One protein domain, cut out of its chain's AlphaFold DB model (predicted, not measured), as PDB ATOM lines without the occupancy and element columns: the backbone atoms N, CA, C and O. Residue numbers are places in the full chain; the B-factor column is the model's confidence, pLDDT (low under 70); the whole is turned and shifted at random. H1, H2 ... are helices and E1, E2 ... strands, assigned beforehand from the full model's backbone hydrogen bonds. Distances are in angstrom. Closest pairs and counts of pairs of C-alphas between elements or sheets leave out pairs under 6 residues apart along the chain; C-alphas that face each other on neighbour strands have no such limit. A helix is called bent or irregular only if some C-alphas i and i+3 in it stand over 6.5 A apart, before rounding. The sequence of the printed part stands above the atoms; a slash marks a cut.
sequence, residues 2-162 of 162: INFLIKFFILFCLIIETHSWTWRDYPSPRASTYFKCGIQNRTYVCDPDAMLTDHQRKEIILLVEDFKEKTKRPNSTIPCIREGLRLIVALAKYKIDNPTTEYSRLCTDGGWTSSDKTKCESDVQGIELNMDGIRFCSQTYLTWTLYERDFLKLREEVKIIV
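AT A GLANCE: This is residues 2 to 162 of the 162 residues of the protein "Hypothetical protein" of Meloidogyne enterolobii (UniProt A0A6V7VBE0). A body built on a small three-stranded sheet, E1 to E3, has the long helices H3 and H5 on one face in two layers, and a free arm, residues 2 to 17 with H1, sticks out and makes the length. The 161 printed residues hold, in order, H1 H2 H3 H4 E1 E2 E3 H5; the sheet, E1 E2 E3, is mixed. The class is mixed, helices and strands, with under half of the residues in named elements. The whole is only just compact, close to loose, with a radius of gyration of 18.2 A and spans of 74 by 32 by 28 A.

IN THESE COORDINATES: H1, residues 2 to 13, begins at C-alpha 2 (13.179, 50.245, 43.634) and measures 16.8 A. H2 is residues 34 to 37, H3 residues 54 to 71, 26.1 A, and H4 residues 79 to 83. E1 is residues 87 to 91, E2 125 to 130 and E3 133 to 137. H5, residues 141 to 161, 27.4 A, ends at C-alpha 161 (-8.211, 11.141, 54.439); it is irregular, C-alphas 146 and 149 being 8.3 A apart, with a kink of 77 degrees near residue 148.

HOW THE PARTS SIT: E1 and E2 are parallel (N 88 to O 125, 2.8 A). E2 and E3 form an antiparallel hairpin (N 128 to O 135, 2.8 A). Residues 45 to 46 pair with 89 to 90 of E1, parallel. H5 lies over E2 at a height over the sheet of 8.5 A. H3 and H5 touch, closest at the C-alphas of Gln 56 and Ile 161, 6.2 A, at a shallow tilt of 26 degrees, opposite ways. H3, with residues 68 to 71 alone, only just touches H4, with 3 pairs of C-alphas within 8 A, closest Thr 71 and Ile 81, 6.7 A. H2 touches no helix and is not on the sheet. Each O i to N i+4 pair is within hydrogen-bond range in H3 and H4, 7 of 8 in H1 and 12 of 17 in H5; H2 is too short for one.

THE WHOLE: The printed part has no cut. The links H1 to H2, H2 to H3 and E1 to E2 are long. Mean pLDDT of the printed part is 73.5, and 67 residues are under 70, among them 2 to 19 and 97 to 127.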
ATOM      1  N   ILE A   2      13.995  50.926  42.597       63.47
ATOM      2  CA  ILE A   2      13.179  50.245  43.634       63.47
ATOM      3  C   ILE A   2      11.659  50.477  43.479       63.47
ATOM      4  O   ILE A   2      10.881  49.533  43.550       63.47
ATOM      5  N   ASN A   3      11.232  51.700  43.144       61.28
ATOM      6  CA  ASN A   3       9.812  52.021  42.926       61.28
ATOM      7  C   ASN A   3       9.168  51.326  41.708       61.28
ATOM      8  O   ASN A   3       7.948  51.217  41.648       61.28
ATOM      9  N   PHE A   4       9.961  50.869  40.731       60.94
ATOM     10  CA  PHE A   4       9.439  50.171  39.548       60.94
ATOM     11  C   PHE A   4       9.226  48.679  39.841       60.94
ATOM     12  O   PHE A   4       8.209  48.112  39.454       60.94
ATOM     13  N   LEU A   5      10.133  48.075  40.620       64.88
ATOM     14  CA  LEU A   5      10.032  46.687  41.086       64.88
ATOM     15  C   LEU A   5       8.867  46.487  42.065       64.88
ATOM     16  O   LEU A   5       8.138  45.511  41.941       64.88
ATOM     17  N   ILE A   6       8.630  47.438  42.977       69.50
ATOM     18  CA  ILE A   6       7.503  47.374  43.927       69.50
ATOM     19  C   ILE A   6       6.155  47.465  43.196       69.50
ATOM     20  O   ILE A   6       5.239  46.708  43.505       69.50
ATOM     21  N   LYS A   7       6.031  48.332  42.182       68.31
ATOM     22  CA  LYS A   7       4.805  48.431  41.371       68.31
ATOM     23  C   LYS A   7       4.538  47.164  40.557       68.31
ATOM     24  O   LYS A   7       3.386  46.766  40.441       68.31
ATOM     25  N   PHE A   8       5.584  46.516  40.043       63.06
ATOM     26  CA  PHE A   8       5.456  45.246  39.326       63.06
ATOM     27  C   PHE A   8       5.051  44.101  40.265       63.06
ATOM     28  O   PHE A   8       4.197  43.296  39.912       63.06
ATOM     29  N   PHE A   9       5.593  44.073  41.487       62.88
ATOM     30  CA  PHE A   9       5.246  43.076  42.502       62.88
ATOM     31  C   PHE A   9       3.798  43.229  42.998       62.88
ATOM     32  O   PHE A   9       3.079  42.243  43.105       62.88
ATOM     33  N   ILE A  10       3.327  44.466  43.210       64.62
ATOM     34  CA  ILE A  10       1.923  44.743  43.566       64.62
ATOM     35  C   ILE A  10       0.977  44.361  42.416       64.62
ATOM     36  O   ILE A  10      -0.081  43.795  42.669       64.62
ATOM     37  N   LEU A  11       1.361  44.606  41.157       60.16
ATOM     38  CA  LEU A  11       0.567  44.199  39.992       60.16
ATOM     39  C   LEU A  11       0.493  42.667  39.851       60.16
ATOM     40  O   LEU A  11      -0.556  42.145  39.489       60.16
ATOM     41  N   PHE A  12       1.568  41.947  40.189       59.09
ATOM     42  CA  PHE A  12       1.608  40.479  40.156       59.09
ATOM     43  C   PHE A  12       0.780  39.840  41.285       59.09
ATOM     44  O   PHE A  12       0.126  38.825  41.071       59.09
ATOM     45  N   CYS A  13       0.737  40.460  42.471       57.66
ATOM     46  CA  CYS A  13      -0.100  39.997  43.584       57.66
ATOM     47  C   CYS A  13      -1.611  40.213  43.367       57.66
ATOM     48  O   CYS A  13      -2.406  39.575  44.048       57.66
ATOM     49  N   LEU A  14      -2.022  41.087  42.442       54.91
ATOM     50  CA  LEU A  14      -3.439  41.340  42.138       54.91
ATOM     51  C   LEU A  14      -4.054  40.325  41.158       54.91
ATOM     52  O   LEU A  14      -5.267  40.327  40.982       54.91
ATOM     53  N   ILE A  15      -3.246  39.444  40.556       53.06
ATOM     54  CA  ILE A  15      -3.702  38.361  39.665       53.06
ATOM     55  C   ILE A  15      -3.556  37.009  40.380       53.06
ATOM     56  O   ILE A  15      -3.102  36.018  39.815       53.06
ATOM     57  N   ILE A  16      -3.909  36.955  41.664       54.62
ATOM     58  CA  ILE A  16      -4.218  35.670  42.287       54.62
ATOM     59  C   ILE A  16      -5.650  35.373  41.856       54.62
ATOM     60  O   ILE A  16      -6.600  35.781  42.520       54.62
ATOM     61  N   GLU A  17      -5.807  34.746  40.691       52.62
ATOM     62  CA  GLU A  17      -7.097  34.199  40.288       52.62
ATOM     63  C   GLU A  17      -7.526  33.206  41.369       52.62
ATOM     64  O   GLU A  17      -6.991  32.103  41.491       52.62
ATOM     65  N   THR A  18      -8.486  33.608  42.200       57.94
ATOM     66  CA  THR A  18      -9.265  32.663  42.990       57.94
ATOM     67  C   THR A  18     -10.127  31.908  41.992       57.94
ATOM     68  O   THR A  18     -11.248  32.317  41.694       57.94
ATOM     69  N   HIS A  19      -9.553  30.869  41.389       68.31
ATOM     70  CA  HIS A  19     -10.269  30.036  40.444       68.31
ATOM     71  C   HIS A  19     -11.377  29.309  41.207       68.31
ATOM     72  O   HIS A  19     -11.116  28.501  42.099       68.31
ATOM     73  N   SER A  20     -12.619  29.671  40.910       76.81
ATOM     74  CA  SER A  20     -13.809  29.000  41.412       76.81
ATOM     75  C   SER A  20     -14.421  28.219  40.265       76.81
ATOM     76  O   SER A  20     -14.721  28.794  39.218       76.81
ATOM     77  N   TRP A  21     -14.635  26.930  40.474       82.50
ATOM     78  CA  TRP A  21     -15.284  26.093  39.484       82.50
ATOM     79  C   TRP A  21     -16.792  26.332  39.464       82.50
ATOM     80  O   TRP A  21     -17.450  26.422  40.501       82.50
ATOM     81  N   THR A  22     -17.364  26.332  38.272       81.06
ATOM     82  CA  THR A  22     -18.785  26.080  38.051       81.06
ATOM     83  C   THR A  22     -18.975  24.620  37.643       81.06
ATOM     84  O   THR A  22     -18.051  23.927  37.216       81.06
ATOM     85  N   TRP A  23     -20.206  24.121  37.700       76.06
ATOM     86  CA  TRP A  23     -20.481  22.762  37.223       76.06
ATOM     87  C   TRP A  23     -20.162  22.547  35.728       76.06
ATOM     88  O   TRP A  23     -20.026  21.404  35.304       76.06
ATOM     89  N   ARG A  24     -20.077  23.620  34.920       77.75
ATOM     90  CA  ARG A  24     -19.845  23.545  33.463       77.75
ATOM     91  C   ARG A  24     -18.378  23.401  33.089       77.75
ATOM     92  O   ARG A  24     -18.073  22.829  32.048       77.75
ATOM     93  N   ASP A  25     -17.497  24.003  33.875       82.56
ATOM     94  CA  ASP A  25     -16.063  24.091  33.599       82.56
ATOM     95  C   ASP A  25     -15.225  23.209  34.526       82.56
ATOM     96  O   ASP A  25     -14.058  22.964  34.215       82.56
ATOM     97  N   TYR A  26     -15.818  22.649  35.586       84.06
ATOM     98  CA  TYR A  26     -15.150  21.639  36.397       84.06
ATOM     99  C   TYR A  26     -14.772  20.402  35.547       84.06
ATOM    100  O   TYR A  26     -15.632  19.826  34.865       84.06
ATOM    101  N   PRO A  27     -13.503  19.945  35.587       85.88
ATOM    102  CA  PRO A  27     -13.024  18.842  34.760       85.88
ATOM    103  C   PRO A  27     -13.609  17.477  35.147       85.88
ATOM    104  O   PRO A  27     -13.743  17.128  36.311       85.88
ATOM    105  N   SER A  28     -13.890  16.648  34.143       84.69
ATOM    106  CA  SER A  28     -14.373  15.280  34.352       84.69
ATOM    107  C   SER A  28     -13.203  14.285  34.412       84.69
ATOM    108  O   SER A  28     -12.394  14.250  33.474       84.69
ATOM    109  N   PRO A  29     -13.127  13.403  35.431       84.75
ATOM    110  CA  PRO A  29     -12.066  12.396  35.540       84.75
ATOM    111  C   PRO A  29     -12.224  11.244  34.528       84.75
ATOM    112  O   PRO A  29     -11.326  10.411  34.368       84.75
ATOM    113  N   ARG A  30     -13.358  11.209  33.812       83.81
ATOM    114  CA  ARG A  30     -13.700  10.218  32.780       83.81
ATOM    115  C   ARG A  30     -13.533  10.745  31.356       83.81
ATOM    116  O   ARG A  30     -13.424   9.945  30.426       83.81
ATOM    117  N   ALA A  31     -13.496  12.065  31.173       82.50
ATOM    118  CA  ALA A  31     -13.356  12.692  29.864       82.50
ATOM    119  C   ALA A  31     -11.938  12.526  29.283       82.50
ATOM    120  O   ALA A  31     -11.021  12.005  29.915       82.50
ATOM    121  N   SER A  32     -11.723  12.987  28.048       83.56
ATOM    122  CA  SER A  32     -10.375  13.130  27.471       83.56
ATOM    123  C   SER A  32      -9.515  14.154  28.222       83.56
ATOM    124  O   SER A  32      -8.292  14.095  28.152       83.56
ATOM    125  N   THR A  33     -10.146  15.052  28.976       83.81
ATOM    126  CA  THR A  33      -9.515  16.095  29.788       83.81
ATOM    127  C   THR A  33      -9.192  15.653  31.218       83.81
ATOM    128  O   THR A  33      -8.912  16.507  32.055       83.81
ATOM    129  N   TYR A  34      -9.184  14.343  31.501       88.69
ATOM    130  CA  TYR A  34      -8.929  13.789  32.840       88.69
ATOM    131  C   TYR A  34      -7.637  14.311  33.486       88.69
ATOM    132  O   TYR A  34      -7.574  14.452  34.696       88.69
ATOM    133  N   PHE A  35      -6.611  14.663  32.709       90.50
ATOM    134  CA  PHE A  35      -5.360  15.217  33.240       90.50
ATOM    135  C   PHE A  35      -5.555  16.530  34.022       90.50
ATOM    136  O   PHE A  35      -4.761  16.839  34.906       90.50
ATOM    137  N   LYS A  36      -6.632  17.286  33.748       90.81
ATOM    138  CA  LYS A  36      -6.992  18.499  34.502       90.81
ATOM    139  C   LYS A  36      -7.426  18.207  35.943       90.81
ATOM    140  O   LYS A  36      -7.459  19.123  36.746       90.81
ATOM    141  N   CYS A  37      -7.727  16.952  36.269       89.88
ATOM    142  CA  CYS A  37      -8.098  16.491  37.607       89.88
ATOM    143  C   CYS A  37      -6.898  16.133  38.508       89.88
ATOM    144  O   CYS A  37      -7.105  15.520  39.554       89.88
ATOM    145  N   GLY A  38      -5.653  16.398  38.089       88.38
ATOM    146  CA  GLY A  38      -4.460  16.018  38.865       88.38
ATOM    147  C   GLY A  38      -4.155  14.510  38.854       88.38
ATOM    148  O   GLY A  38      -3.511  13.987  39.765       88.38
ATOM    149  N   ILE A  39      -4.631  13.788  37.834       88.69
ATOM    150  CA  ILE A  39      -4.523  12.325  37.686       88.69
ATOM    151  C   ILE A  39      -3.821  11.953  36.376       88.69
ATOM    152  O   ILE A  39      -3.982  12.612  35.350       88.69
ATOM    153  N   GLN A  40      -3.061  10.857  36.400       88.19
ATOM    154  CA  GLN A  40      -2.304  10.370  35.237       88.19
ATOM    155  C   GLN A  40      -3.107   9.442  34.321       88.19
ATOM    156  O   GLN A  40      -2.751   9.265  33.164       88.19
ATOM    157  N   ASN A  41      -4.184   8.846  34.831       88.31
ATOM    158  CA  ASN A  41      -5.050   7.928  34.100       88.31
ATOM    159  C   ASN A  41      -6.504   8.254  34.426       88.31
ATOM    160  O   ASN A  41      -6.782   8.781  35.502       88.31
ATOM    161  N   ARG A  42      -7.436   7.903  33.532       87.50
ATOM    162  CA  ARG A  42      -8.874   8.033  33.809       87.50
ATOM    163  C   ARG A  42      -9.243   7.244  35.063       87.50
ATOM    164  O   ARG A  42      -8.921   6.065  35.175       87.50
ATOM    165  N   THR A  43      -9.958   7.892  35.968       88.25
ATOM    166  CA  THR A  43     -10.445   7.329  37.235       88.25
ATOM    167  C   THR A  43     -11.829   7.927  37.522       88.25
ATOM    168  O   THR A  43     -12.465   8.493  36.631       88.25
ATOM    169  N   TYR A  44     -12.326   7.757  38.734       86.06
ATOM    170  CA  TYR A  44     -13.539   8.361  39.249       86.06
ATOM    171  C   TYR A  44     -13.249   9.457  40.288       86.06
ATOM    172  O   TYR A  44     -14.178  10.004  40.863       86.06
ATOM    173  N   VAL A  45     -11.983   9.810  40.522       89.56
ATOM    174  CA  VAL A  45     -11.585  10.879  41.453       89.56
ATOM    175  C   VAL A  45     -11.056  12.073  40.669       89.56
ATOM    176  O   VAL A  45     -10.209  11.898  39.794       89.56
ATOM    177  N   CYS A  46     -11.531  13.273  40.991       89.69
ATOM    178  CA  CYS A  46     -11.052  14.521  40.421       89.69
ATOM    179  C   CYS A  46     -10.632  15.512  41.509       89.69
ATOM    180  O   CYS A  46     -11.442  15.855  42.362       89.69
ATOM    181  N   ASP A  47      -9.376  15.960  41.461       91.19
ATOM    182  CA  ASP A  47      -8.770  16.913  42.400       91.19
ATOM    183  C   ASP A  47      -7.998  18.004  41.629       91.19
ATOM    184  O   ASP A  47      -6.765  18.023  41.622       91.19
ATOM    185  N   PRO A  48      -8.700  18.879  40.888       90.06
ATOM    186  CA  PRO A  48      -8.073  19.883  40.039       90.06
ATOM    187  C   PRO A  48      -7.403  21.015  40.833       90.06
ATOM    188  O   PRO A  48      -6.493  21.657  40.316       90.06
ATOM    189  N   ASP A  49      -7.807  21.224  42.090       89.88
ATOM    190  CA  ASP A  49      -7.229  22.232  42.988       89.88
ATOM    191  C   ASP A  49      -6.048  21.696  43.814       89.88
ATOM    192  O   ASP A  49      -5.511  22.420  44.656       89.88
ATOM    193  N   ALA A  50      -5.640  20.440  43.581       90.69
ATOM    194  CA  ALA A  50      -4.562  19.759  44.295       90.69
ATOM    195  C   ALA A  50      -4.716  19.830  45.827       90.69
ATOM    196  O   ALA A  50      -3.755  20.080  46.558       90.69
ATOM    197  N   MET A  51      -5.941  19.617  46.315       88.75
ATOM    198  CA  MET A  51      -6.246  19.561  47.746       88.75
ATOM    199  C   MET A  51      -5.621  18.337  48.413       88.75
ATOM    200  O   MET A  51      -5.399  18.341  49.622       88.75
ATOM    201  N   LEU A  52      -5.350  17.289  47.634       89.94
ATOM    202  CA  LEU A  52      -4.784  16.039  48.113       89.94
ATOM    203  C   LEU A  52      -3.312  15.920  47.735       89.94
ATOM    204  O   LEU A  52      -2.884  16.256  46.627       89.94
ATOM    205  N   THR A  53      -2.541  15.304  48.623       91.62
ATOM    206  CA  THR A  53      -1.262  14.700  48.242       91.62
ATOM    207  C   THR A  53      -1.490  13.531  47.279       91.62
ATOM    208  O   THR A  53      -2.553  12.905  47.262       91.62
ATOM    209  N   ASP A  54      -0.463  13.164  46.510       90.94
ATOM    210  CA  ASP A  54      -0.529  12.006  45.606       90.94
ATOM    211  C   ASP A  54      -0.869  10.699  46.342       90.94
ATOM    212  O   ASP A  54      -1.555   9.834  45.794       90.94
ATOM    213  N   HIS A  55      -0.428  10.571  47.598       91.94
ATOM    214  CA  HIS A  55      -0.756   9.433  48.453       91.94
ATOM    215  C   HIS A  55      -2.248   9.391  48.790       91.94
ATOM    216  O   HIS A  55      -2.907   8.401  48.483       91.94
ATOM    217  N   GLN A  56      -2.795  10.481  49.340       92.25
ATOM    218  CA  GLN A  56      -4.222  10.591  49.676       92.25
ATOM    219  C   GLN A  56      -5.102  10.369  48.442       92.25
ATOM    220  O   GLN A  56      -6.099   9.649  48.494       92.25
ATOM    221  N   ARG A  57      -4.705  10.927  47.290       92.25
ATOM    222  CA  ARG A  57      -5.414  10.721  46.023       92.25
ATOM    223  C   ARG A  57      -5.444   9.244  45.640       92.25
ATOM    224  O   ARG A  57      -6.493   8.731  45.258       92.25
ATOM    225  N   LYS A  58      -4.315   8.541  45.765       92.25
ATOM    226  CA  LYS A  58      -4.235   7.100  45.497       92.25
ATOM    227  C   LYS A  58      -5.104   6.289  46.461       92.25
ATOM    228  O   LYS A  58      -5.762   5.354  46.012       92.25
ATOM    229  N   GLU A  59      -5.137   6.643  47.743       93.06
ATOM    230  CA  GLU A  59      -5.995   5.985  48.736       93.06
ATOM    231  C   GLU A  59      -7.478   6.147  48.404       93.06
ATOM    232  O   GLU A  59      -8.196   5.151  48.343       93.06
ATOM    233  N   ILE A  60      -7.931   7.363  48.087       90.31
ATOM    234  CA  ILE A  60      -9.331   7.606  47.704       90.31
ATOM    235  C   ILE A  60      -9.687   6.841  46.425       90.31
ATOM    236  O   ILE A  60     -10.763   6.251  46.349       90.31
ATOM    237  N   ILE A  61      -8.787   6.777  45.436       90.81
ATOM    238  CA  ILE A  61      -9.008   5.969  44.225       90.81
ATOM    239  C   ILE A  61      -9.222   4.490  44.582       90.81
ATOM    240  O   ILE A  61     -10.139   3.864  44.053       90.81
ATOM    241  N   LEU A  62      -8.411   3.934  45.486       92.50
ATOM    242  CA  LEU A  62      -8.565   2.547  45.932       92.50
ATOM    243  C   LEU A  62      -9.882   2.328  46.684       92.50
ATOM    244  O   LEU A  62     -10.548   1.326  46.436       92.50
ATOM    245  N   LEU A  63     -10.286   3.264  47.547       90.62
ATOM    246  CA  LEU A  63     -11.564   3.196  48.261       90.62
ATOM    247  C   LEU A  63     -12.763   3.195  47.308       90.62
ATOM    248  O   LEU A  63     -13.712   2.436  47.495       90.62
ATOM    249  N   VAL A  64     -12.715   4.025  46.265       88.00
ATOM    250  CA  VAL A  64     -13.775   4.108  45.255       88.00
ATOM    251  C   VAL A  64     -13.884   2.810  44.444       88.00
ATOM    252  O   VAL A  64     -14.995   2.344  44.180       88.00
ATOM    253  N   GLU A  65     -12.762   2.190  44.073       88.75
ATOM    254  CA  GLU A  65     -12.780   0.894  43.378       88.75
ATOM    255  C   GLU A  65     -13.233  -0.253  44.295       88.75
ATOM    256  O   GLU A  65     -14.013  -1.111  43.878       88.75
ATOM    257  N   ASP A  66     -12.811  -0.257  45.558       90.56
ATOM    258  CA  ASP A  66     -13.249  -1.247  46.544       90.56
ATOM    259  C   ASP A  66     -14.758  -1.138  46.834       90.56
ATOM    260  O   ASP A  66     -15.458  -2.149  46.916       90.56
ATOM    261  N   PHE A  67     -15.301   0.082  46.888       86.44
ATOM    262  CA  PHE A  67     -16.742   0.312  46.994       86.44
ATOM    263  C   PHE A  67     -17.525  -0.333  45.840       86.44
ATOM    264  O   PHE A  67     -18.549  -0.993  46.059       86.44
ATOM    265  N   LYS A  68     -17.029  -0.200  44.606       86.94
ATOM    266  CA  LYS A  68     -17.637  -0.844  43.438       86.94
ATOM    267  C   LYS A  68     -17.663  -2.361  43.587       86.94
ATOM    268  O   LYS A  68     -18.707  -2.974  43.373       86.94
ATOM    269  N   GLU A  69     -16.558  -2.978  43.994       89.38
ATOM    270  CA  GLU A  69     -16.528  -4.433  44.168       89.38
ATOM    271  C   GLU A  69     -17.417  -4.902  45.335       89.38
ATOM    272  O   GLU A  69     -18.113  -5.909  45.202       89.38
ATOM    273  N   LYS A  70     -17.499  -4.149  46.439       88.12
ATOM    274  CA  LYS A  70     -18.388  -4.458  47.579       88.12
ATOM    275  C   LYS A  70     -19.874  -4.399  47.232       88.12
ATOM    276  O   LYS A  70     -20.670  -5.180  47.755       88.12
ATOM    277  N   THR A  71     -20.259  -3.481  46.351       84.38
ATOM    278  CA  THR A  71     -21.660  -3.293  45.944       84.38
ATOM    279  C   THR A  71     -22.086  -4.199  44.789       84.38
ATOM    280  O   THR A  71     -23.262  -4.242  44.421       84.38
ATOM    281  N   LYS A  72     -21.153  -4.975  44.236       88.00
ATOM    282  CA  LYS A  72     -21.393  -5.912  43.144       88.00
ATOM    283  C   LYS A  72     -22.222  -7.113  43.598       88.00
ATOM    284  O   LYS A  72     -21.869  -7.831  44.531       88.00
ATOM    285  N   ARG A  73     -23.315  -7.399  42.886       87.88
ATOM    286  CA  ARG A  73     -24.152  -8.599  43.074       87.88
ATOM    287  C   ARG A  73     -24.301  -9.341  41.743       87.88
ATOM    288  O   ARG A  73     -25.251  -9.068  41.009       87.88
ATOM    289  N   PRO A  74     -23.425 -10.314  41.430       88.31
ATOM    290  CA  PRO A  74     -23.394 -10.994  40.130       88.31
ATOM    291  C   PRO A  74     -24.740 -11.578  39.660       88.31
ATOM    292  O   PRO A  74     -25.013 -11.625  38.464       88.31
ATOM    293  N   ASN A  75     -25.603 -11.963  40.603       90.25
ATOM    294  CA  ASN A  75     -26.910 -12.570  40.332       90.25
ATOM    295  C   ASN A  75     -28.063 -11.555  40.217       90.25
ATOM    296  O   ASN A  75     -29.221 -11.951  40.118       90.25
ATOM    297  N   SER A  76     -27.783 -10.250  40.274       84.62
ATOM    298  CA  SER A  76     -28.822  -9.225  40.172       84.62
ATOM    299  C   SER A  76     -29.406  -9.145  38.761       84.62
ATOM    300  O   SER A  76     -28.688  -9.182  37.757       84.62
ATOM    301  N   THR A  77     -30.725  -8.963  38.690       82.00
ATOM    302  CA  THR A  77     -31.446  -8.655  37.445       82.00
ATOM    303  C   THR A  77     -31.193  -7.222  36.973       82.00
ATOM    304  O   THR A  77     -31.416  -6.913  35.804       82.00
ATOM    305  N   ILE A  78     -30.685  -6.357  37.858       77.38
ATOM    306  CA  ILE A  78     -30.318  -4.972  37.562       77.38
ATOM    307  C   ILE A  78     -28.844  -4.949  37.124       77.38
ATOM    308  O   ILE A  78     -27.973  -5.228  37.953       77.38
ATOM    309  N   PRO A  79     -28.529  -4.587  35.860       78.62
ATOM    310  CA  PRO A  79     -27.160  -4.621  35.334       78.62
ATOM    311  C   PRO A  79     -26.136  -3.865  36.189       78.62
ATOM    312  O   PRO A  79     -25.007  -4.314  36.341       78.62
ATOM    313  N   CYS A  80     -26.541  -2.760  36.810       75.25
ATOM    314  CA  CYS A  80     -25.623  -1.866  37.520       75.25
ATOM    315  C   CYS A  80     -25.268  -2.382  38.900       75.25
ATOM    316  O   CYS A  80     -24.116  -2.352  39.309       75.25
ATOM    317  N   ILE A  81     -26.236  -3.006  39.563       79.31
ATOM    318  CA  ILE A  81     -25.961  -3.777  40.767       79.31
ATOM    319  C   ILE A  81     -25.093  -4.998  40.421       79.31
ATOM    320  O   ILE A  81     -24.230  -5.378  41.203       79.31
ATOM    321  N   ARG A  82     -25.278  -5.607  39.244       84.31
ATOM    322  CA  ARG A  82     -24.464  -6.751  38.813       84.31
ATOM    323  C   ARG A  82     -22.991  -6.407  38.607       84.31
ATOM    324  O   ARG A  82     -22.141  -7.244  38.900       84.31
ATOM    325  N   GLU A  83     -22.702  -5.207  38.122       83.06
ATOM    326  CA  GLU A  83     -21.336  -4.728  37.883       83.06
ATOM    327  C   GLU A  83     -20.711  -4.000  39.080       83.06
ATOM    328  O   GLU A  83     -19.493  -3.827  39.101       83.06
ATOM    329  N   GLY A  84     -21.521  -3.634  40.074       83.00
ATOM    330  CA  GLY A  84     -21.105  -2.796  41.192       83.00
ATOM    331  C   GLY A  84     -21.391  -1.322  40.927       83.00
ATOM    332  O   GLY A  84     -21.288  -0.833  39.797       83.00
ATOM    333  N   LEU A  85     -21.767  -0.607  41.983       79.94
ATOM    334  CA  LEU A  85     -22.057   0.819  41.924       79.94
ATOM    335  C   LEU A  85     -20.759   1.616  41.799       79.94
ATOM    336  O   LEU A  85     -19.778   1.349  42.486       79.94
ATOM    337  N   ARG A  86     -20.763   2.623  40.929       78.44
ATOM    338  CA  ARG A  86     -19.611   3.505  40.720       78.44
ATOM    339  C   ARG A  86     -19.837   4.805  41.478       78.44
ATOM    340  O   ARG A  86     -20.899   5.413  41.365       78.44
ATOM    341  N   LEU A  87     -18.832   5.229  42.230       79.06
ATOM    342  CA  LEU A  87     -18.816   6.524  42.898       79.06
ATOM    343  C   LEU A  87     -17.834   7.435  42.165       79.06
ATOM    344  O   LEU A  87     -16.725   7.005  41.884       79.06
ATOM    345  N   ILE A  88     -18.220   8.679  41.895       81.00
ATOM    346  CA  ILE A  88     -17.302   9.747  41.503       81.00
ATOM    347  C   ILE A  88     -17.051  10.668  42.697       81.00
ATOM    348  O   ILE A  88     -17.978  11.062  43.398       81.00
ATOM    349  N   VAL A  89     -15.793  11.042  42.905       85.69
ATOM    350  CA  VAL A  89     -15.368  12.003  43.924       85.69
ATOM    351  C   VAL A  89     -14.841  13.252  43.227       85.69
ATOM    352  O   VAL A  89     -13.899  13.179  42.444       85.69
ATOM    353  N   ALA A  90     -15.456  14.391  43.514       85.94
ATOM    354  CA  ALA A  90     -15.074  15.723  43.077       85.94
ATOM    355  C   ALA A  90     -14.529  16.500  44.282       85.94
ATOM    356  O   ALA A  90     -15.235  16.688  45.272       85.94
ATOM    357  N   LEU A  91     -13.283  16.953  44.213       86.75
ATOM    358  CA  LEU A  91     -12.670  17.803  45.228       86.75
ATOM    359  C   LEU A  91     -12.508  19.217  44.686       86.75
ATOM    360  O   LEU A  91     -11.980  19.412  43.596       86.75
ATOM    361  N   ALA A  92     -12.986  20.209  45.416       83.56
ATOM    362  CA  ALA A  92     -12.869  21.602  45.026       83.56
ATOM    363  C   ALA A  92     -12.549  22.437  46.248       83.56
ATOM    364  O   ALA A  92     -13.190  22.305  47.286       83.56
ATOM    365  N   LYS A  93     -11.582  23.340  46.137       82.00
ATOM    366  CA  LYS A  93     -11.220  24.218  47.247       82.00
ATOM    367  C   LYS A  93     -12.414  25.078  47.647       82.00
ATOM    368  O   LYS A  93     -12.717  25.220  48.828       82.00
ATOM    369  N   TYR A  94     -13.119  25.609  46.657       79.62
ATOM    370  CA  TYR A  94     -14.345  26.371  46.846       79.62
ATOM    371  C   TYR A  94     -15.543  25.560  46.374       79.62
ATOM    372  O   TYR A  94     -15.416  24.700  45.503       79.62
ATOM    373  N   LYS A  95     -16.711  25.847  46.949       75.50
ATOM    374  CA  LYS A  95     -17.970  25.247  46.517       75.50
ATOM    375  C   LYS A  95     -18.132  25.398  45.007       75.50
ATOM    376  O   LYS A  95     -17.945  26.490  44.470       75.50
ATOM    377  N   ILE A  96     -18.499  24.306  44.343       75.56
ATOM    378  CA  ILE A  96     -18.709  24.324  42.900       75.56
ATOM    379  C   ILE A  96     -20.058  24.996  42.658       75.56
ATOM    380  O   ILE A  96     -21.111  24.479  43.048       75.56
ATOM    381  N   ASP A  97     -20.031  26.194  42.080       69.75
ATOM    382  CA  ASP A  97     -21.215  27.043  42.036       69.75
ATOM    383  C   ASP A  97     -22.322  26.423  41.175       69.75
ATOM    384  O   ASP A  97     -22.131  26.041  40.011       69.75
ATOM    385  N   ASN A  98     -23.525  26.376  41.753       61.56
ATOM    386  CA  ASN A  98     -24.766  26.140  41.033       61.56
ATOM    387  C   ASN A  98     -25.721  27.313  41.299       61.56
ATOM    388  O   ASN A  98     -26.242  27.426  42.411       61.56
ATOM    389  N   PRO A  99     -25.985  28.182  40.310       51.00
ATOM    390  CA  PRO A  99     -26.774  29.385  40.542       51.00
ATOM    391  C   PRO A  99     -28.266  29.124  40.808       51.00
ATOM    392  O   PRO A  99     -28.972  30.082  41.112       51.00
ATOM    393  N   THR A 100     -28.789  27.893  40.680       47.03
ATOM    394  CA  THR A 100     -30.255  27.698  40.686       47.03
ATOM    395  C   THR A 100     -30.834  26.465  41.389       47.03
ATOM    396  O   THR A 100     -32.054  26.427  41.534       47.03
ATOM    397  N   THR A 101     -30.063  25.478  41.871       50.44
ATOM    398  CA  THR A 101     -30.642  24.305  42.573       50.44
ATOM    399  C   THR A 101     -29.736  23.724  43.662       50.44
ATOM    400  O   THR A 101     -28.519  23.707  43.515       50.44
ATOM    401  N   GLU A 102     -30.342  23.172  44.720       49.12
ATOM    402  CA  GLU A 102     -29.681  22.473  45.842       49.12
ATOM    403  C   GLU A 102     -28.871  21.230  45.408       49.12
ATOM    404  O   GLU A 102     -27.934  20.819  46.089       49.12
ATOM    405  N   TYR A 103     -29.177  20.675  44.234       51.78
ATOM    406  CA  TYR A 103     -28.451  19.559  43.627       51.78
ATOM    407  C   TYR A 103     -27.236  20.052  42.836       51.78
ATOM    408  O   TYR A 103     -27.378  20.932  41.985       51.78
ATOM    409  N   SER A 104     -26.052  19.474  43.061       55.72
ATOM    410  CA  SER A 104     -24.876  19.764  42.233       55.72
ATOM    411  C   SER A 104     -25.078  19.173  40.836       55.72
ATOM    412  O   SER A 104     -25.257  17.963  40.671       55.72
ATOM    413  N   ARG A 105     -25.076  20.031  39.807       63.09
ATOM    414  CA  ARG A 105     -25.269  19.606  38.410       63.09
ATOM    415  C   ARG A 105     -24.169  18.681  37.902       63.09
ATOM    416  O   ARG A 105     -24.429  17.937  36.962       63.09
ATOM    417  N   LEU A 106     -23.011  18.659  38.562       64.06
ATOM    418  CA  LEU A 106     -21.929  17.693  38.326       64.06
ATOM    419  C   LEU A 106     -22.436  16.254  38.299       64.06
ATOM    420  O   LEU A 106     -22.007  15.432  37.501       64.06
ATOM    421  N   CYS A 107     -23.396  15.979  39.171       57.94
ATOM    422  CA  CYS A 107     -23.918  14.654  39.416       57.94
ATOM    423  C   CYS A 107     -25.037  14.277  38.436       57.94
ATOM    424  O   CYS A 107     -25.400  13.111  38.339       57.94
ATOM    425  N   THR A 108     -25.586  15.252  37.708       55.88
ATOM    426  CA  THR A 108     -26.668  15.072  36.722       55.88
ATOM    427  C   THR A 108     -26.205  15.260  35.279       55.88
ATOM    428  O   THR A 108     -26.927  14.891  34.355       55.88
ATOM    429  N   ASP A 109     -25.030  15.857  35.067       58.91
ATOM    430  CA  ASP A 109     -24.505  16.128  33.735       58.91
ATOM    431  C   ASP A 109     -23.834  14.877  33.145       58.91
ATOM    432  O   ASP A 109     -22.906  14.291  33.707       58.91
ATOM    433  N   GLY A 110     -24.312  14.467  31.971       52.72
ATOM    434  CA  GLY A 110     -23.813  13.305  31.237       52.72
ATOM    435  C   GLY A 110     -22.390  13.465  30.691       52.72
ATOM    436  O   GLY A 110     -21.896  12.538  30.065       52.72
ATOM    437  N   GLY A 111     -21.751  14.629  30.872       56.56
ATOM    438  CA  GLY A 111     -20.330  14.847  30.562       56.56
ATOM    439  C   GLY A 111     -19.361  14.382  31.661       56.56
ATOM    440  O   GLY A 111     -18.164  14.213  31.413       56.56
ATOM    441  N   TRP A 112     -19.866  14.170  32.878       60.44
ATOM    442  CA  TRP A 112     -19.087  13.706  34.031       60.44
ATOM    443  C   TRP A 112     -19.138  12.198  34.231       60.44
ATOM    444  O   TRP A 112     -18.150  11.562  34.605       60.44
ATOM    445  N   THR A 113     -20.286  11.621  33.915       53.59
ATOM    446  CA  THR A 113     -20.426  10.198  33.635       53.59
ATOM    447  C   THR A 113     -19.918   9.950  32.210       53.59
ATOM    448  O   THR A 113     -19.908  10.867  31.393       53.59
ATOM    449  N   SER A 114     -19.327   8.791  31.909       51.00
ATOM    450  CA  SER A 114     -18.623   8.650  30.623       51.00
ATOM    451  C   SER A 114     -19.576   8.733  29.416       51.00
ATOM    452  O   SER A 114     -20.778   8.486  29.519       51.00
ATOM    453  N   SER A 115     -19.025   9.067  28.244       42.97
ATOM    454  CA  SER A 115     -19.756   9.056  26.971       42.97
ATOM    455  C   SER A 115     -20.233   7.658  26.555       42.97
ATOM    456  O   SER A 115     -21.153   7.552  25.740       42.97
ATOM    457  N   ASP A 116     -19.643   6.594  27.112       46.09
ATOM    458  CA  ASP A 116     -20.093   5.212  26.948       46.09
ATOM    459  C   ASP A 116     -21.281   4.942  27.876       46.09
ATOM    460  O   ASP A 116     -21.161   4.371  28.957       46.09
ATOM    461  N   LYS A 117     -22.469   5.346  27.412       48.66
ATOM    462  CA  LYS A 117     -23.775   5.196  28.080       48.66
ATOM    463  C   LYS A 117     -24.236   3.740  28.235       48.66
ATOM    464  O   LYS A 117     -25.397   3.404  27.984       48.66
ATOM    465  N   THR A 118     -23.361   2.842  28.666       51.75
ATOM    466  CA  THR A 118     -23.815   1.643  29.360       51.75
ATOM    467  C   THR A 118     -24.625   2.123  30.565       51.75
ATOM    468  O   THR A 118     -24.225   3.063  31.251       51.75
ATOM    469  N   LYS A 119     -25.808   1.536  30.791       55.44
ATOM    470  CA  LYS A 119     -26.839   2.017  31.741       55.44
ATOM    471  C   LYS A 119     -26.355   2.246  33.187       55.44
ATOM    472  O   LYS A 119     -27.121   2.736  34.002       55.44
ATOM    473  N   CYS A 120     -25.117   1.878  33.497       58.03
ATOM    474  CA  CYS A 120     -24.538   1.845  34.832       58.03
ATOM    475  C   CYS A 120     -23.515   2.939  35.095       58.03
ATOM    476  O   CYS A 120     -23.183   3.186  36.248       58.03
ATOM    477  N   GLU A 121     -23.057   3.638  34.058       52.03
ATOM    478  CA  GLU A 121     -22.294   4.871  34.251       52.03
ATOM    479  C   GLU A 121     -23.196   6.070  34.549       52.03
ATOM    480  O   GLU A 121     -22.724   7.029  35.140       52.03
ATOM    481  N   SER A 122     -24.493   6.007  34.235       46.00
ATOM    482  CA  SER A 122     -25.469   7.037  34.619       46.00
ATOM    483  C   SER A 122     -25.902   6.977  36.090       46.00
ATOM    484  O   SER A 122     -26.372   7.980  36.609       46.00
ATOM    485  N   ASP A 123     -25.708   5.846  36.782       51.06
ATOM    486  CA  ASP A 123     -26.015   5.672  38.219       51.06
ATOM    487  C   ASP A 123     -24.835   6.056  39.130       51.06
ATOM    488  O   ASP A 123     -24.696   5.575  40.257       51.06
ATOM    489  N   VAL A 124     -23.947   6.910  38.629       54.66
ATOM    490  CA  VAL A 124     -22.816   7.410  39.397       54.66
ATOM    491  C   VAL A 124     -23.312   8.294  40.533       54.66
ATOM    492  O   VAL A 124     -24.019   9.281  40.322       54.66
ATOM    493  N   GLN A 125     -22.892   7.954  41.745       63.72
ATOM    494  CA  GLN A 125     -23.100   8.799  42.911       63.72
ATOM    495  C   GLN A 125     -21.899   9.730  43.071       63.72
ATOM    496  O   GLN A 125     -20.763   9.314  42.863       63.72
ATOM    497  N   GLY A 126     -22.154  11.003  43.363       63.34
ATOM    498  CA  GLY A 126     -21.118  12.030  43.471       63.34
ATOM    499  C   GLY A 126     -20.828  12.366  44.928       63.34
ATOM    500  O   GLY A 126     -21.771  12.573  45.690       63.34
ATOM    501  N   ILE A 127     -19.556  12.468  45.310       67.19
ATOM    502  CA  ILE A 127     -19.133  13.176  46.525       67.19
ATOM    503  C   ILE A 127     -18.486  14.482  46.087       67.19
ATOM    504  O   ILE A 127     -17.512  14.445  45.349       67.19
ATOM    505  N   GLU A 128     -19.002  15.615  46.546       70.94
ATOM    506  CA  GLU A 128     -18.321  16.904  46.456       70.94
ATOM    507  C   GLU A 128     -17.690  17.218  47.817       70.94
ATOM    508  O   GLU A 128     -18.379  17.262  48.839       70.94
ATOM    509  N   LEU A 129     -16.374  17.411  47.824       69.69
ATOM    510  CA  LEU A 129     -15.596  17.808  48.993       69.69
ATOM    511  C   LEU A 129     -15.107  19.229  48.780       69.69
ATOM    512  O   LEU A 129     -14.379  19.486  47.823       69.69
ATOM    513  N   ASN A 130     -15.503  20.138  49.665       69.31
ATOM    514  CA  ASN A 130     -15.023  21.513  49.653       69.31
ATOM    515  C   ASN A 130     -14.846  22.061  51.075       69.31
ATOM    516  O   ASN A 130     -15.085  21.355  52.055       69.31
ATOM    517  N   MET A 131     -14.409  23.319  51.202       65.44
ATOM    518  CA  MET A 131     -14.223  23.965  52.513       65.44
ATOM    519  C   MET A 131     -15.504  24.058  53.363       65.44
ATOM    520  O   MET A 131     -15.400  24.162  54.583       65.44
ATOM    521  N   ASP A 132     -16.697  23.978  52.763       67.12
ATOM    522  CA  ASP A 132     -17.975  23.935  53.492       67.12
ATOM    523  C   ASP A 132     -18.318  22.515  53.993       67.12
ATOM    524  O   ASP A 132     -19.312  22.319  54.698       67.12
ATOM    525  N   GLY A 133     -17.520  21.510  53.621       68.50
ATOM    526  CA  GLY A 133     -17.667  20.116  54.019       68.50
ATOM    527  C   GLY A 133     -18.031  19.175  52.869       68.50
ATOM    528  O   GLY A 133     -17.762  19.431  51.696       68.50
ATOM    529  N   ILE A 134     -18.629  18.036  53.231       69.19
ATOM    530  CA  ILE A 134     -18.952  16.950  52.296       69.19
ATOM    531  C   ILE A 134     -20.405  17.032  51.846       69.19
ATOM    532  O   ILE A 134     -21.317  16.958  52.676       69.19
ATOM    533  N   ARG A 135     -20.620  17.065  50.531       70.50
ATOM    534  CA  ARG A 135     -21.932  16.961  49.886       70.50
ATOM    535  C   ARG A 135     -22.016  15.679  49.072       70.50
ATOM    536  O   ARG A 135     -21.060  15.285  48.416       70.50
ATOM    537  N   PHE A 136     -23.181  15.045  49.099       64.69
ATOM    538  CA  PHE A 136     -23.464  13.862  48.295       64.69
ATOM    539  C   PHE A 136     -24.531  14.180  47.265       64.69
ATOM    540  O   PHE A 136     -25.502  14.878  47.559       64.69
ATOM    541  N   CYS A 137     -24.379  13.608  46.081       63.69
ATOM    542  CA  CYS A 137     -25.401  13.619  45.060       63.69
ATOM    543  C   CYS A 137     -25.814  12.209  44.670       63.69
ATOM    544  O   CYS A 137     -24.969  11.340  44.444       63.69
ATOM    545  N   SER A 138     -27.110  12.047  44.431       58.41
ATOM    546  CA  SER A 138     -27.672  10.872  43.778       58.41
ATOM    547  C   SER A 138     -28.470  11.245  42.545       58.41
ATOM    548  O   SER A 138     -29.213  12.224  42.591       58.41
ATOM    549  N   GLN A 139     -28.420  10.409  41.509       53.56
ATOM    550  CA  GLN A 139     -29.453  10.405  40.469       53.56
ATOM    551  C   GLN A 139     -30.644   9.487  40.789       53.56
ATOM    552  O   GLN A 139     -31.725   9.697  40.242       53.56
ATOM    553  N   THR A 140     -30.503   8.479  41.662       54.44
ATOM    554  CA  THR A 140     -31.541   7.452  41.860       54.44
ATOM    555  C   THR A 140     -31.858   7.180  43.335       54.44
ATOM    556  O   THR A 140     -31.005   6.786  44.128       54.44
ATOM    557  N   TYR A 141     -33.132   7.344  43.715       50.81
ATOM    558  CA  TYR A 141     -33.632   7.076  45.077       50.81
ATOM    559  C   TYR A 141     -33.546   5.588  45.473       50.81
ATOM    560  O   TYR A 141     -33.422   5.264  46.650       50.81
ATOM    561  N   LEU A 142     -33.599   4.677  44.495       50.00
ATOM    562  CA  LEU A 142     -33.609   3.224  44.713       50.00
ATOM    563  C   LEU A 142     -32.240   2.643  45.100       50.00
ATOM    564  O   LEU A 142     -32.186   1.623  45.781       50.00
ATOM    565  N   THR A 143     -31.138   3.258  44.669       56.00
ATOM    566  CA  THR A 143     -29.782   2.753  44.947       56.00
ATOM    567  C   THR A 143     -29.278   3.177  46.329       56.00
ATOM    568  O   THR A 143     -28.480   2.457  46.925       56.00
ATOM    569  N   TRP A 144     -29.785   4.286  46.878       56.22
ATOM    570  CA  TRP A 144     -29.390   4.795  48.197       56.22
ATOM    571  C   TRP A 144     -29.816   3.895  49.342       56.22
ATOM    572  O   TRP A 144     -28.978   3.492  50.140       56.22
ATOM    573  N   THR A 145     -31.089   3.519  49.403       58.81
ATOM    574  CA  THR A 145     -31.615   2.691  50.499       58.81
ATOM    575  C   THR A 145     -30.979   1.303  50.559       58.81
ATOM    576  O   THR A 145     -30.844   0.736  51.639       58.81
ATOM    577  N   LEU A 146     -30.547   0.752  49.421       61.41
ATOM    578  CA  LEU A 146     -29.925  -0.575  49.364       61.41
ATOM    579  C   LEU A 146     -28.481  -0.600  49.887       61.41
ATOM    580  O   LEU A 146     -28.036  -1.646  50.358       61.41
ATOM    581  N   TYR A 147     -27.761   0.521  49.805       70.38
ATOM    582  CA  TYR A 147     -26.322   0.588  50.092       70.38
ATOM    583  C   TYR A 147     -25.942   1.722  51.045       70.38
ATOM    584  O   TYR A 147     -24.764   2.038  51.189       70.38
ATOM    585  N   GLU A 148     -26.918   2.316  51.733       72.94
ATOM    586  CA  GLU A 148     -26.728   3.457  52.633       72.94
ATOM    587  C   GLU A 148     -25.603   3.213  53.645       72.94
ATOM    588  O   GLU A 148     -24.772   4.084  53.875       72.94
ATOM    589  N   ARG A 149     -25.508   1.993  54.190       78.62
ATOM    590  CA  ARG A 149     -24.431   1.618  55.116       78.62
ATOM    591  C   ARG A 149     -23.047   1.689  54.468       78.62
ATOM    592  O   ARG A 149     -22.123   2.213  55.084       78.62
ATOM    593  N   ASP A 150     -22.902   1.145  53.263       77.88
ATOM    594  CA  ASP A 150     -21.624   1.133  52.547       77.88
ATOM    595  C   ASP A 150     -21.228   2.559  52.135       77.88
ATOM    596  O   ASP A 150     -20.067   2.941  52.271       77.88
ATOM    597  N   PHE A 151     -22.209   3.381  51.750       74.88
ATOM    598  CA  PHE A 151     -22.015   4.807  51.482       74.88
ATOM    599  C   PHE A 151     -21.611   5.603  52.723       74.88
ATOM    600  O   PHE A 151     -20.676   6.399  52.660       74.88
ATOM    601  N   LEU A 152     -22.274   5.391  53.861       77.62
ATOM    602  CA  LEU A 152     -21.925   6.047  55.122       77.62
ATOM    603  C   LEU A 152     -20.526   5.648  55.589       77.62
ATOM    604  O   LEU A 152     -19.776   6.494  56.062       77.62
ATOM    605  N   LYS A 153     -20.146   4.380  55.422       81.31
ATOM    606  CA  LYS A 153     -18.792   3.932  55.743       81.31
ATOM    607  C   LYS A 153     -17.752   4.627  54.863       81.31
ATOM    608  O   LYS A 153     -16.795   5.186  55.388       81.31
ATOM    609  N   LEU A 154     -17.980   4.654  53.552       78.50
ATOM    610  CA  LEU A 154     -17.095   5.329  52.608       78.50
ATOM    611  C   LEU A 154     -16.995   6.834  52.885       78.50
ATOM    612  O   LEU A 154     -15.913   7.403  52.799       78.50
ATOM    613  N   ARG A 155     -18.100   7.478  53.281       76.69
ATOM    614  CA  ARG A 155     -18.109   8.878  53.726       76.69
ATOM    615  C   ARG A 155     -17.126   9.112  54.864       76.69
ATOM    616  O   ARG A 155     -16.371  10.076  54.811       76.69
ATOM    617  N   GLU A 156     -17.175   8.283  55.899       81.25
ATOM    618  CA  GLU A 156     -16.294   8.444  57.056       81.25
ATOM    619  C   GLU A 156     -14.836   8.132  56.699       81.25
ATOM    620  O   GLU A 156     -13.944   8.853  57.128       81.25
ATOM    621  N   GLU A 157     -14.582   7.141  55.842       83.62
ATOM    622  CA  GLU A 157     -13.228   6.840  55.355       83.62
ATOM    623  C   GLU A 157     -12.645   7.999  54.529       83.62
ATOM    624  O   GLU A 157     -11.504   8.399  54.746       83.62
ATOM    625  N   VAL A 158     -13.443   8.611  53.650       76.81
ATOM    626  CA  VAL A 158     -13.026   9.787  52.871       76.81
ATOM    627  C   VAL A 158     -12.782  11.004  53.772       76.81
ATOM    628  O   VAL A 158     -11.792  11.700  53.572       76.81
ATOM    629  N   LYS A 159     -13.615  11.241  54.801       77.69
ATOM    630  CA  LYS A 159     -13.381  12.306  55.802       77.69
ATOM    631  C   LYS A 159     -12.083  12.145  56.580       77.69
ATOM    632  O   LYS A 159     -11.552  13.131  57.057       77.69
ATOM    633  N   ILE A 160     -11.640  10.915  56.815       77.62
ATOM    634  CA  ILE A 160     -10.398  10.666  57.557       77.62
ATOM    635  C   ILE A 160      -9.185  11.037  56.698       77.62
ATOM    636  O   ILE A 160      -8.154  11.439  57.232       77.62
ATOM    637  N   ILE A 161      -9.303  10.885  55.378       75.94
ATOM    638  CA  ILE A 161      -8.211  11.141  54.439       75.94
ATOM    639  C   ILE A 161      -8.050  12.638  54.148       75.94
ATOM    640  O   ILE A 161      -6.915  13.081  53.961       75.94
ATOM    641  N   VAL A 162      -9.156  13.387  54.072       68.38
ATOM    642  CA  VAL A 162      -9.203  14.816  53.701       68.38
ATOM    643  C   VAL A 162      -9.251  15.710  54.929       68.38
ATOM    644  O   VAL A 162      -8.391  16.613  55.012       68.38
TER     645      VAL A 162